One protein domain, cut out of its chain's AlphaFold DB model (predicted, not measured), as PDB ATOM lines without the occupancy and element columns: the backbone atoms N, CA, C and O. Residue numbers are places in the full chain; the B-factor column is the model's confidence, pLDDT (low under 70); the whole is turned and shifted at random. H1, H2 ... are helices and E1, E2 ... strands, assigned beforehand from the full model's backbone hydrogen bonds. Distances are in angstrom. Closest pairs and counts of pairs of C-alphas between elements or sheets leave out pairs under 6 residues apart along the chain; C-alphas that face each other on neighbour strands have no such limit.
ATOM      1  N   ALA A 130      39.371  -1.534  61.092       92.44
ATOM      2  CA  ALA A 130      40.632  -2.053  60.584       92.44
ATOM      3  C   ALA A 130      40.603  -3.581  60.518       92.44
ATOM      4  O   ALA A 130      40.127  -4.234  61.448       92.44
ATOM      5  N   LEU A 131      41.152  -4.135  59.443       94.12
ATOM      6  CA  LEU A 131      41.501  -5.544  59.365       94.12
ATOM      7  C   LEU A 131      42.786  -5.770  60.165       94.12
ATOM      8  O   LEU A 131      43.802  -5.132  59.890       94.12
ATOM      9  N   GLU A 132      42.736  -6.649  61.160       92.75
ATOM     10  CA  GLU A 132      43.915  -7.009  61.947       92.75
ATOM     11  C   GLU A 132      44.669  -8.145  61.254       92.75
ATOM     12  O   GLU A 132      44.108  -9.216  61.036       92.75
ATOM     13  N   LEU A 133      45.929  -7.895  60.894       89.69
ATOM     14  CA  LEU A 133      46.819  -8.876  60.273       89.69
ATOM     15  C   LEU A 133      48.042  -9.130  61.157       89.69
ATOM     16  O   LEU A 133      48.543  -8.224  61.835       89.69
ATOM     17  N   ASN A 134      48.557 -10.357  61.105       86.12
ATOM     18  CA  ASN A 134      49.861 -10.679  61.671       86.12
ATOM     19  C   ASN A 134      50.973 -10.092  60.795       86.12
ATOM     20  O   ASN A 134      50.790  -9.869  59.604       86.12
ATOM     21  N   GLU A 135      52.136  -9.791  61.377       77.06
ATOM     22  CA  GLU A 135      53.257  -9.271  60.591       77.06
ATOM     23  C   GLU A 135      53.718 -10.281  59.541       77.06
ATOM     24  O   GLU A 135      54.023 -11.431  59.867       77.06
ATOM     25  N   ASN A 136      53.917  -9.824  58.305       72.06
ATOM     26  CA  ASN A 136      54.679 -10.611  57.352       72.06
ATOM     27  C   ASN A 136      56.189 -10.544  57.649       72.06
ATOM     28  O   ASN A 136      56.712  -9.595  58.236       72.06
ATOM     29  N   ARG A 137      56.943 -11.551  57.199       61.59
ATOM     30  CA  ARG A 137      58.388 -11.674  57.493       61.59
ATOM     31  C   ARG A 137      59.258 -10.525  56.962       61.59
ATOM     32  O   ARG A 137      60.449 -10.496  57.266       61.59
ATOM     33  N   LEU A 138      58.712  -9.647  56.121       64.56
ATOM     34  CA  LEU A 138      59.461  -8.631  55.383       64.56
ATOM     35  C   LEU A 138      59.233  -7.208  55.909       64.56
ATOM     36  O   LEU A 138      59.904  -6.290  55.433       64.56
ATOM     37  N   GLY A 139      58.303  -7.005  56.850       59.88
ATOM     38  CA  GLY A 139      57.946  -5.677  57.363       59.88
ATOM     39  C   GLY A 139      57.376  -4.737  56.288       59.88
ATOM     40  O   GLY A 139      57.358  -3.518  56.469       59.88
ATOM     41  N   ARG A 140      56.948  -5.284  55.142       67.38
ATOM     42  CA  ARG A 140      56.439  -4.552  53.972       67.38
ATOM     43  C   ARG A 140      55.241  -5.286  53.407       67.38
ATOM     44  O   ARG A 140      55.376  -6.452  53.074       67.38
ATOM     45  N   TRP A 141      54.124  -4.594  53.240       78.50
ATOM     46  CA  TRP A 141      52.897  -5.157  52.687       78.50
ATOM     47  C   TRP A 141      52.744  -4.765  51.224       78.50
ATOM     48  O   TRP A 141      52.423  -3.613  50.936       78.50
ATOM     49  N   ASN A 142      52.971  -5.706  50.310       84.88
ATOM     50  CA  ASN A 142      52.473  -5.569  48.944       84.88
ATOM     51  C   ASN A 142      51.036  -6.114  48.865       84.88
ATOM     52  O   ASN A 142      50.635  -6.893  49.735       84.88
ATOM     53  N   PRO A 143      50.264  -5.761  47.822       88.62
ATOM     54  CA  PRO A 143      48.895  -6.251  47.639       88.62
ATOM     55  C   PRO A 143      48.770  -7.779  47.759       88.62
ATOM     56  O   PRO A 143      47.930  -8.273  48.510       88.62
ATOM     57  N   SER A 144      49.669  -8.532  47.120       88.94
ATOM     58  CA  SER A 144      49.680  -9.999  47.200       88.94
ATOM     59  C   SER A 144      50.003 -10.534  48.596       88.94
ATOM     60  O   SER A 144      49.442 -11.552  48.987       88.94
ATOM     61  N   ASP A 145      50.858  -9.848  49.367       89.25
ATOM     62  CA  ASP A 145      51.170 -10.248  50.747       89.25
ATOM     63  C   ASP A 145      49.930 -10.106  51.642       89.25
ATOM     64  O   ASP A 145      49.684 -10.950  52.498       89.25
ATOM     65  N   ILE A 146      49.132  -9.051  51.425       91.50
ATOM     66  CA  ILE A 146      47.882  -8.808  52.158       91.50
ATOM     67  C   ILE A 146      46.881  -9.932  51.878       91.50
ATOM     68  O   ILE A 146      46.358 -10.528  52.816       91.50
ATOM     69  N   ILE A 147      46.638 -10.243  50.597       93.44
ATOM     70  CA  ILE A 147      45.737 -11.335  50.200       93.44
ATOM     71  C   ILE A 147      46.222 -12.656  50.802       93.44
ATOM     72  O   ILE A 147      45.441 -13.370  51.430       93.44
ATOM     73  N   GLN A 148      47.508 -12.972  50.639       92.19
ATOM     74  CA  GLN A 148      48.084 -14.220  51.124       92.19
ATOM     75  C   GLN A 148      47.916 -14.379  52.637       92.19
ATOM     76  O   GLN A 148      47.553 -15.467  53.087       92.19
ATOM     77  N   GLU A 149      48.173 -13.330  53.420       92.81
ATOM     78  CA  GLU A 149      48.031 -13.397  54.876       92.81
ATOM     79  C   GLU A 149      46.579 -13.661  55.282       92.81
ATOM     80  O   GLU A 149      46.321 -14.563  56.074       92.81
ATOM     81  N   ILE A 150      45.623 -12.936  54.689       94.12
ATOM     82  CA  ILE A 150      44.187 -13.127  54.950       94.12
ATOM     83  C   ILE A 150      43.788 -14.580  54.704       94.12
ATOM     84  O   ILE A 150      43.153 -15.212  55.546       94.12
ATOM     85  N   MET A 151      44.189 -15.124  53.556       95.00
ATOM     86  CA  MET A 151      43.838 -16.485  53.161       95.00
ATOM     87  C   MET A 151      44.527 -17.527  54.039       95.00
ATOM     88  O   MET A 151      43.909 -18.529  54.392       95.00
ATOM     89  N   THR A 152      45.765 -17.265  54.460       92.69
ATOM     90  CA  THR A 152      46.506 -18.124  55.393       92.69
ATOM     91  C   THR A 152      45.823 -18.178  56.761       92.69
ATOM     92  O   THR A 152      45.686 -19.253  57.341       92.69
ATOM     93  N   GLU A 153      45.358 -17.045  57.286       91.69
ATOM     94  CA  GLU A 153      44.617 -16.997  58.550       91.69
ATOM     95  C   GLU A 153      43.293 -17.771  58.449       91.69
ATOM     96  O   GLU A 153      42.999 -18.602  59.314       91.69
ATOM     97  N   ILE A 154      42.530 -17.579  57.364       93.31
ATOM     98  CA  ILE A 154      41.272 -18.308  57.121       93.31
ATOM     99  C   ILE A 154      41.524 -19.815  56.988       93.31
ATOM    100  O   ILE A 154      40.819 -20.612  57.607       93.31
ATOM    101  N   GLU A 155      42.549 -20.225  56.236       93.69
ATOM    102  CA  GLU A 155      42.940 -21.633  56.094       93.69
ATOM    103  C   GLU A 155      43.307 -22.266  57.445       93.69
ATOM    104  O   GLU A 155      42.955 -23.417  57.720       93.69
ATOM    105  N   ASN A 156      43.959 -21.503  58.324       93.12
ATOM    106  CA  ASN A 156      44.288 -21.928  59.684       93.12
ATOM    107  C   ASN A 156      43.082 -21.913  60.646       93.12
ATOM    108  O   ASN A 156      43.227 -22.265  61.820       93.12
ATOM    109  N   GLY A 157      41.891 -21.557  60.157       91.25
ATOM    110  CA  GLY A 157      40.631 -21.590  60.895       91.25
ATOM    111  C   GLY A 157      40.254 -20.277  61.578       91.25
ATOM    112  O   GLY A 157      39.386 -20.296  62.454       91.25
ATOM    113  N   ALA A 158      40.886 -19.152  61.228       91.12
ATOM    114  CA  ALA A 158      40.460 -17.843  61.705       91.12
ATOM    115  C   ALA A 158      39.138 -17.425  61.040       91.12
ATOM    116  O   ALA A 158      38.981 -17.488  59.820       91.12
ATOM    117  N   GLU A 159      38.187 -16.947  61.841       92.69
ATOM    118  CA  GLU A 159      36.971 -16.311  61.333       92.69
ATOM    119  C   GLU A 159      37.241 -14.814  61.132       92.69
ATOM    120  O   GLU A 159      37.281 -14.046  62.096       92.69
ATOM    121  N   ILE A 160      37.433 -14.394  59.878       92.94
ATOM    122  CA  ILE A 160      37.606 -12.982  59.513       92.94
ATOM    123  C   ILE A 160      36.283 -12.453  58.958       92.94
ATOM    124  O   ILE A 160      35.763 -12.947  57.960       92.94
ATOM    125  N   GLU A 161      35.717 -11.444  59.615       92.94
ATOM    126  CA  GLU A 161      34.413 -10.893  59.244       92.94
ATOM    127  C   GLU A 161      34.382 -10.394  57.785       92.94
ATOM    128  O   GLU A 161      35.295  -9.724  57.318       92.94
ATOM    129  N   GLY A 162      33.320 -10.711  57.043       92.94
ATOM    130  CA  GLY A 162      33.196 -10.355  55.621       92.94
ATOM    131  C   GLY A 162      33.889 -11.333  54.662       92.94
ATOM    132  O   GLY A 162      33.532 -11.373  53.481       92.94
ATOM    133  N   PHE A 163      34.796 -12.178  55.152       94.44
ATOM    134  CA  PHE A 163      35.389 -13.259  54.371       94.44
ATOM    135  C   PHE A 163      34.650 -14.578  54.587       94.44
ATOM    136  O   PHE A 163      34.087 -14.852  55.647       94.44
ATOM    137  N   THR A 164      34.623 -15.392  53.542       91.50
ATOM    138  CA  THR A 164      33.910 -16.665  53.478       91.50
ATOM    139  C   THR A 164      34.820 -17.760  52.932       91.50
ATOM    140  O   THR A 164      35.850 -17.481  52.325       91.50
ATOM    141  N   GLU A 165      34.415 -19.021  53.087       90.81
ATOM    142  CA  GLU A 165      35.124 -20.157  52.479       90.81
ATOM    143  C   GLU A 165      35.217 -20.029  50.948       90.81
ATOM    144  O   GLU A 165      36.208 -20.448  50.360       90.81
ATOM    145  N   ASN A 166      34.239 -19.381  50.302       93.31
ATOM    146  CA  ASN A 166      34.301 -19.116  48.865       93.31
ATOM    147  C   ASN A 166      35.455 -18.177  48.503       93.31
ATOM    148  O   ASN A 166      36.091 -18.405  47.486       93.31
ATOM    149  N   ASP A 167      35.768 -17.180  49.338       93.56
ATOM    150  CA  ASP A 167      36.902 -16.283  49.085       93.56
ATOM    151  C   ASP A 167      38.238 -17.059  49.124       93.56
ATOM    152  O   ASP A 167      39.145 -16.771  48.345       93.56
ATOM    153  N   LEU A 168      38.344 -18.082  49.985       94.25
ATOM    154  CA  LEU A 168      39.500 -18.984  50.033       94.25
ATOM    155  C   LEU A 168      39.570 -19.897  48.799       94.25
ATOM    156  O   LEU A 168      40.655 -20.132  48.269       94.25
ATOM    157  N   MET A 169      38.427 -20.401  48.325       94.88
ATOM    158  CA  MET A 169      38.372 -21.182  47.083       94.88
ATOM    159  C   MET A 169      38.750 -20.322  45.874       94.88
ATOM    160  O   MET A 169      39.585 -20.740  45.077       94.88
ATOM    161  N   ASP A 170      38.222 -19.099  45.788       94.50
ATOM    162  CA  ASP A 170      38.567 -18.131  44.746       94.50
ATOM    163  C   ASP A 170      40.069 -17.810  44.765       94.50
ATOM    164  O   ASP A 170      40.684 -17.724  43.707       94.50
ATOM    165  N   TYR A 171      40.696 -17.694  45.940       94.50
ATOM    166  CA  TYR A 171      42.151 -17.545  46.042       94.50
ATOM    167  C   TYR A 171      42.912 -18.739  45.447       94.50
ATOM    168  O   TYR A 171      43.858 -18.542  44.690       94.50
ATOM    169  N   TYR A 172      42.499 -19.975  45.746       94.25
ATOM    170  CA  TYR A 172      43.148 -21.176  45.206       94.25
ATOM    171  C   TYR A 172      42.919 -21.395  43.708       94.25
ATOM    172  O   TYR A 172      43.722 -22.069  43.057       94.25
ATOM    173  N   GLU A 173      41.834 -20.847  43.171       94.62
ATOM    174  CA  GLU A 173      41.487 -20.896  41.752       94.62
ATOM    175  C   GLU A 173      42.012 -19.682  40.964       94.62
ATOM    176  O   GLU A 173      41.678 -19.544  39.788       94.62
ATOM    177  N   ASP A 174      42.831 -18.817  41.582       91.38
ATOM    178  CA  ASP A 174      43.314 -17.553  41.001       91.38
ATOM    179  C   ASP A 174      42.160 -16.642  40.508       91.38
ATOM    180  O   ASP A 174      42.298 -15.860  39.567       91.38
ATOM    181  N   ASN A 175      41.000 -16.737  41.162       92.38
ATOM    182  CA  ASN A 175      39.712 -16.179  40.748       92.38
ATOM    183  C   ASN A 175      39.172 -15.120  41.729       92.38
ATOM    184  O   ASN A 175      37.963 -14.898  41.828       92.38
ATOM    185  N   ILE A 176      40.050 -14.436  42.470       93.88
ATOM    186  CA  ILE A 176      39.636 -13.287  43.284       93.88
ATOM    187  C   ILE A 176      39.166 -12.176  42.344       93.88
ATOM    188  O   ILE A 176      39.970 -11.564  41.639       93.88
ATOM    189  N   ASN A 177      37.858 -11.918  42.361       92.50
ATOM    190  CA  ASN A 177      37.200 -10.978  41.466       92.50
ATOM    191  C   ASN A 177      36.552  -9.820  42.221       92.50
ATOM    192  O   ASN A 177      35.914 -10.004  43.260       92.50
ATOM    193  N   LEU A 178      36.632  -8.631  41.631       91.75
ATOM    194  CA  LEU A 178      35.862  -7.471  42.051       91.75
ATOM    195  C   LEU A 178      35.341  -6.736  40.817       91.75
ATOM    196  O   LEU A 178      36.124  -6.322  39.969       91.75
ATOM    197  N   ASN A 179      34.020  -6.549  40.731       87.62
ATOM    198  CA  ASN A 179      33.353  -5.887  39.600       87.62
ATOM    199  C   ASN A 179      33.757  -6.464  38.227       87.62
ATOM    200  O   ASN A 179      34.110  -5.713  37.323       87.62
ATOM    201  N   ASP A 180      33.713  -7.795  38.093       87.69
ATOM    202  CA  ASP A 180      34.078  -8.546  36.878       87.69
ATOM    203  C   ASP A 180      35.549  -8.407  36.434       87.69
ATOM    204  O   ASP A 180      35.898  -8.803  35.323       87.69
ATOM    205  N   VAL A 181      36.422  -7.882  37.301       90.06
ATOM    206  CA  VAL A 181      37.874  -7.841  37.095       90.06
ATOM    207  C   VAL A 181      38.537  -8.838  38.040       90.06
ATOM    208  O   VAL A 181      38.333  -8.754  39.254       90.06
ATOM    209  N   ALA A 182      39.345  -9.751  37.503       91.81
ATOM    210  CA  ALA A 182      40.153 -10.667  38.300       91.81
ATOM    211  C   ALA A 182      41.473 -10.005  38.710       91.81
ATOM    212  O   ALA A 182      42.109  -9.319  37.906       91.81
ATOM    213  N   PHE A 183      41.935 -10.260  39.937       92.06
ATOM    214  CA  PHE A 183      43.214  -9.734  40.428       92.06
ATOM    215  C   PHE A 183      44.390 -10.105  39.508       92.06
ATOM    216  O   PHE A 183      45.243  -9.272  39.206       92.06
ATOM    217  N   VAL A 184      44.408 -11.342  39.002       90.00
ATOM    218  CA  VAL A 184      45.462 -11.842  38.103       90.00
ATOM    219  C   VAL A 184      45.442 -11.203  36.711       90.00
ATOM    220  O   VAL A 184      46.468 -11.190  36.028       90.00
ATOM    221  N   ASP A 185      44.311 -10.622  36.306       90.69
ATOM    222  CA  ASP A 185      44.124 -10.011  34.988       90.69
ATOM    223  C   ASP A 185      44.423  -8.503  34.973       90.69
ATOM    224  O   ASP A 185      44.449  -7.888  33.905       90.69
ATOM    225  N   LEU A 186      44.761  -7.899  36.121       88.62
ATOM    226  CA  LEU A 186      45.042  -6.458  36.252       88.62
ATOM    227  C   LEU A 186      46.136  -5.931  35.309       88.62
ATOM    228  O   LEU A 186      46.139  -4.748  34.963       88.62
ATOM    229  N   ILE A 187      47.034  -6.808  34.849       85.31
ATOM    230  CA  ILE A 187      48.063  -6.461  33.860       85.31
ATOM    231  C   ILE A 187      47.478  -6.052  32.505       85.31
ATOM    232  O   ILE A 187      48.074  -5.236  31.799       85.31
ATOM    233  N   ASN A 188      46.313  -6.596  32.152       84.69
ATOM    234  CA  ASN A 188      45.631  -6.349  30.884       84.69
ATOM    235  C   ASN A 188      44.386  -5.466  31.040       84.69
ATOM    236  O   ASN A 188      43.895  -4.951  30.038       84.69
ATOM    237  N   GLU A 189      43.903  -5.275  32.266       82.69
ATOM    238  CA  GLU A 189      42.682  -4.529  32.557       82.69
ATOM    239  C   GLU A 189      42.950  -3.057  32.907       82.69
ATOM    240  O   GLU A 189      43.981  -2.679  33.481       82.69
ATOM    241  N   GLU A 190      41.996  -2.193  32.563       80.81
ATOM    242  CA  GLU A 190      41.982  -0.808  33.028       80.81
ATOM    243  C   GLU A 190      41.317  -0.757  34.407       80.81
ATOM    244  O   GLU A 190      40.096  -0.787  34.535       80.81
ATOM    245  N   TYR A 191      42.134  -0.687  35.458       81.81
ATOM    246  CA  TYR A 191      41.653  -0.596  36.832       81.81
ATOM    247  C   TYR A 191      42.109   0.715  37.466       81.81
ATOM    248  O   TYR A 191      43.304   0.984  37.576       81.81
ATOM    249  N   GLY A 192      41.162   1.565  37.853       73.81
ATOM    250  CA  GLY A 192      41.443   2.886  38.424       73.81
ATOM    251  C   GLY A 192      41.845   3.970  37.412       73.81
ATOM    252  O   GLY A 192      41.673   5.139  37.736       73.81
ATOM    253  N   GLY A 193      42.314   3.618  36.210       76.50
ATOM    254  CA  GLY A 193      42.659   4.546  35.119       76.50
ATOM    255  C   GLY A 193      43.801   4.023  34.234       76.50
ATOM    256  O   GLY A 193      44.645   3.248  34.697       76.50
ATOM    257  N   GLU A 194      43.837   4.422  32.956       64.81
ATOM    258  CA  GLU A 194      44.853   3.976  31.979       64.81
ATOM    259  C   GLU A 194      46.295   4.370  32.356       64.81
ATOM    260  O   GLU A 194      47.251   3.700  31.962       64.81
ATOM    261  N   GLU A 195      46.481   5.457  33.107       72.06
ATOM    262  CA  GLU A 195      47.790   6.020  33.448       72.06
ATOM    263  C   GLU A 195      48.524   5.292  34.584       72.06
ATOM    264  O   GLU A 195      49.700   5.580  34.845       72.06
ATOM    265  N   PHE A 196      47.855   4.368  35.276       76.38
ATOM    266  CA  PHE A 196      48.407   3.710  36.453       76.38
ATOM    267  C   PHE A 196      49.276   2.501  36.109       76.38
ATOM    268  O   PHE A 196      48.968   1.693  35.231       76.38
ATOM    269  N   ASN A 197      50.391   2.368  36.832       82.31
ATOM    270  CA  ASN A 197      51.248   1.191  36.730       82.31
ATOM    271  C   ASN A 197      50.610  -0.019  37.435       82.31
ATOM    272  O   ASN A 197      49.664   0.127  38.207       82.31
ATOM    273  N   GLN A 198      51.152  -1.211  37.174       82.69
ATOM    274  CA  GLN A 198      50.626  -2.465  37.718       82.69
ATOM    275  C   GLN A 198      50.513  -2.448  39.248       82.69
ATOM    276  O   GLN A 198      49.444  -2.724  39.778       82.69
ATOM    277  N   ASP A 199      51.580  -2.048  39.943       79.75
ATOM    278  CA  ASP A 199      51.618  -2.011  41.409       79.75
ATOM    279  C   ASP A 199      50.481  -1.156  41.998       79.75
ATOM    280  O   ASP A 199      49.859  -1.525  42.995       79.75
ATOM    281  N   TYR A 200      50.180  -0.014  41.371       80.75
ATOM    282  CA  TYR A 200      49.098   0.860  41.812       80.75
ATOM    283  C   TYR A 200      47.720   0.257  41.519       80.75
ATOM    284  O   TYR A 200      46.827   0.349  42.359       80.75
ATOM    285  N   LYS A 201      47.543  -0.407  40.369       85.44
ATOM    286  CA  LYS A 201      46.299  -1.127  40.047       85.44
ATOM    287  C   LYS A 201      46.012  -2.236  41.059       85.44
ATOM    288  O   LYS A 201      44.902  -2.312  41.574       85.44
ATOM    289  N   GLU A 202      47.019  -3.046  41.383       88.31
ATOM    290  CA  GLU A 202      46.922  -4.110  42.390       88.31
ATOM    291  C   GLU A 202      46.575  -3.557  43.768       88.31
ATOM    292  O   GLU A 202      45.706  -4.095  44.456       88.31
ATOM    293  N   PHE A 203      47.203  -2.446  44.157       85.56
ATOM    294  CA  PHE A 203      46.868  -1.770  45.401       85.56
ATOM    295  C   PHE A 203      45.402  -1.309  45.415       85.56
ATOM    296  O   PHE A 203      44.681  -1.584  46.373       85.56
ATOM    297  N   MET A 204      44.959  -0.619  44.361       85.81
ATOM    298  CA  MET A 204      43.589  -0.107  44.251       85.81
ATOM    299  C   MET A 204      42.571  -1.245  44.308       85.81
ATOM    300  O   MET A 204      41.552  -1.115  44.979       85.81
ATOM    301  N   PHE A 205      42.876  -2.370  43.659       91.88
ATOM    302  CA  PHE A 205      42.041  -3.561  43.700       91.88
ATOM    303  C   PHE A 205      41.913  -4.110  45.117       91.88
ATOM    304  O   PHE A 205      40.800  -4.307  45.598       91.88
ATOM    305  N   VAL A 206      43.038  -4.331  45.810       92.38
ATOM    306  CA  VAL A 206      43.016  -4.850  47.185       92.38
ATOM    307  C   VAL A 206      42.294  -3.883  48.112       92.38
ATOM    308  O   VAL A 206      41.487  -4.321  48.925       92.38
ATOM    309  N   ARG A 207      42.507  -2.573  47.954       91.06
ATOM    310  CA  ARG A 207      41.767  -1.552  48.698       91.06
ATOM    311  C   ARG A 207      40.259  -1.706  48.508       91.06
ATOM    312  O   ARG A 207      39.541  -1.861  49.489       91.06
ATOM    313  N   ASP A 208      39.788  -1.668  47.265       91.75
ATOM    314  CA  ASP A 208      38.357  -1.694  46.953       91.75
ATOM    315  C   ASP A 208      37.727  -3.038  47.353       91.75
ATOM    316  O   ASP A 208      36.588  -3.088  47.823       91.75
ATOM    317  N   TRP A 209      38.485  -4.130  47.238       94.38
ATOM    318  CA  TRP A 209      38.072  -5.448  47.697       94.38
ATOM    319  C   TRP A 209      37.896  -5.474  49.217       94.38
ATOM    320  O   TRP A 209      36.833  -5.870  49.687       94.38
ATOM    321  N   LEU A 210      38.860  -4.972  49.994       95.06
ATOM    322  CA  LEU A 210      38.760  -4.895  51.456       95.06
ATOM    323  C   LEU A 210      37.644  -3.949  51.923       95.06
ATOM    324  O   LEU A 210      36.903  -4.281  52.851       95.06
ATOM    325  N   GLU A 211      37.458  -2.819  51.244       93.50
ATOM    326  CA  GLU A 211      36.346  -1.901  51.509       93.50
ATOM    327  C   GLU A 211      34.989  -2.549  51.220       93.50
ATOM    328  O   GLU A 211      34.046  -2.362  51.991       93.50
ATOM    329  N   SER A 212      34.887  -3.392  50.184       94.19
ATOM    330  CA  SER A 212      33.669  -4.174  49.915       94.19
ATOM    331  C   SER A 212      33.326  -5.159  51.043       94.19
ATOM    332  O   SER A 212      32.160  -5.518  51.221       94.19
ATOM    333  N   LYS A 213      34.328  -5.557  51.842       94.69
ATOM    334  CA  LYS A 213      34.181  -6.385  53.050       94.69
ATOM    335  C   LYS A 213      33.957  -5.557  54.327       94.69
ATOM    336  O   LYS A 213      33.775  -6.123  55.405       94.69
ATOM    337  N   GLY A 214      33.923  -4.228  54.213       93.88
ATOM    338  CA  GLY A 214      33.656  -3.295  55.307       93.88
ATOM    339  C   GLY A 214      34.895  -2.793  56.049       93.88
ATOM    340  O   GLY A 214      34.738  -2.192  57.110       93.88
ATOM    341  N   TYR A 215      36.102  -3.032  55.532       94.44
ATOM    342  CA  TYR A 215      37.348  -2.557  56.136       94.44
ATOM    343  C   TYR A 215      37.843  -1.274  55.470       94.44
ATOM    344  O   TYR A 215      37.928  -1.207  54.251       94.44
ATOM    345  N   ASP A 216      38.229  -0.275  56.261       91.19
ATOM    346  CA  ASP A 216      38.765   1.008  55.772       91.19
ATOM    347  C   ASP A 216      40.228   1.265  56.188       91.19
ATOM    348  O   ASP A 216      40.807   2.322  55.903       91.19
TER     349      ASP A 216
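Overview. This is residues 130 to 216 of the 266 residues of an uncharacterized protein of Chloroflexi bacterium (UniProt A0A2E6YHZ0). H1 is the shared piece of three helices: H2 packs on its last residues, 151 to 155, and the longest helix, H3, packs on its first ones, 143 to 147, each at a steep tilt to H1, while H2 and H3 stay apart. A long stretch without a named element, residues 173 to 197, spans from H2 to H3, and the short strand E1 lies beside H1, with the first and last printed residues close together. The printed part has 87 residues, with one named strand and three named helices in the order E1, H1, H2, H3. The class is mostly helix, though under half of the residues, 40, are in named elements. The whole is compact, with a radius of gyration of the C-alphas of 12.9 A and spans of 38 by 28 by 22 A.

Along the chain. E1 is residues 130 to 133, beginning at C-alpha 130 at (40.632, -2.053, 60.584). H1 is residues 143 to 155, 18.5 A from first to last C-alpha, with C-alpha 143 at (48.895, -6.251, 47.639). H2 is residues 165 to 172 and measures 10.9 A. H3 is residues 198 to 212, 21.0 A long, and ends at C-alpha 212 at (33.669, -4.174, 49.915).

Arrangement. The C-alphas of Leu 133 and Glu 149, 7.1 A apart, are the closest of E1 and H1. E1 pairs with no named strand. H1 touches H2 with residues 151 to 155 alone, and the closest C-alphas are those of Met 151 and Leu 168, 5.9 A apart. These two helices run opposite ways at a steep tilt of 50 degrees. H1 touches H3 with residues 143 to 147 alone, and H3 touches H1 with residues 202 to 206 alone. Their closest C-alphas are those of Pro 143 and Phe 203, 5.4 A apart, and they run the same way at a steep tilt of 41 degrees. H2 and H3 are apart, as are E1 and H2. E1 and H3 are only just apart, at 8.4 A. In H1, H2 and H3 every O i to N i+4 pair is within hydrogen-bond range.

Size, cuts and confidence. The two C-alphas farthest apart are those of Gly 157 and Glu 195, at 39.6 A, while those of Ala 130 and Asp 216, the first and last printed, are 6.0 A apart. The printed part has no cut. The links from E1 to H1 and from H1 to H2 are short, and the link from H2 to H3, 25 residues, is long. Within that link, residues 177 to 178 make a short antiparallel pairing with residues 181 to 182. The mean pLDDT of the printed part is 87.9, and confidence is low, under 70, at residues 137 to 140 and residue 194.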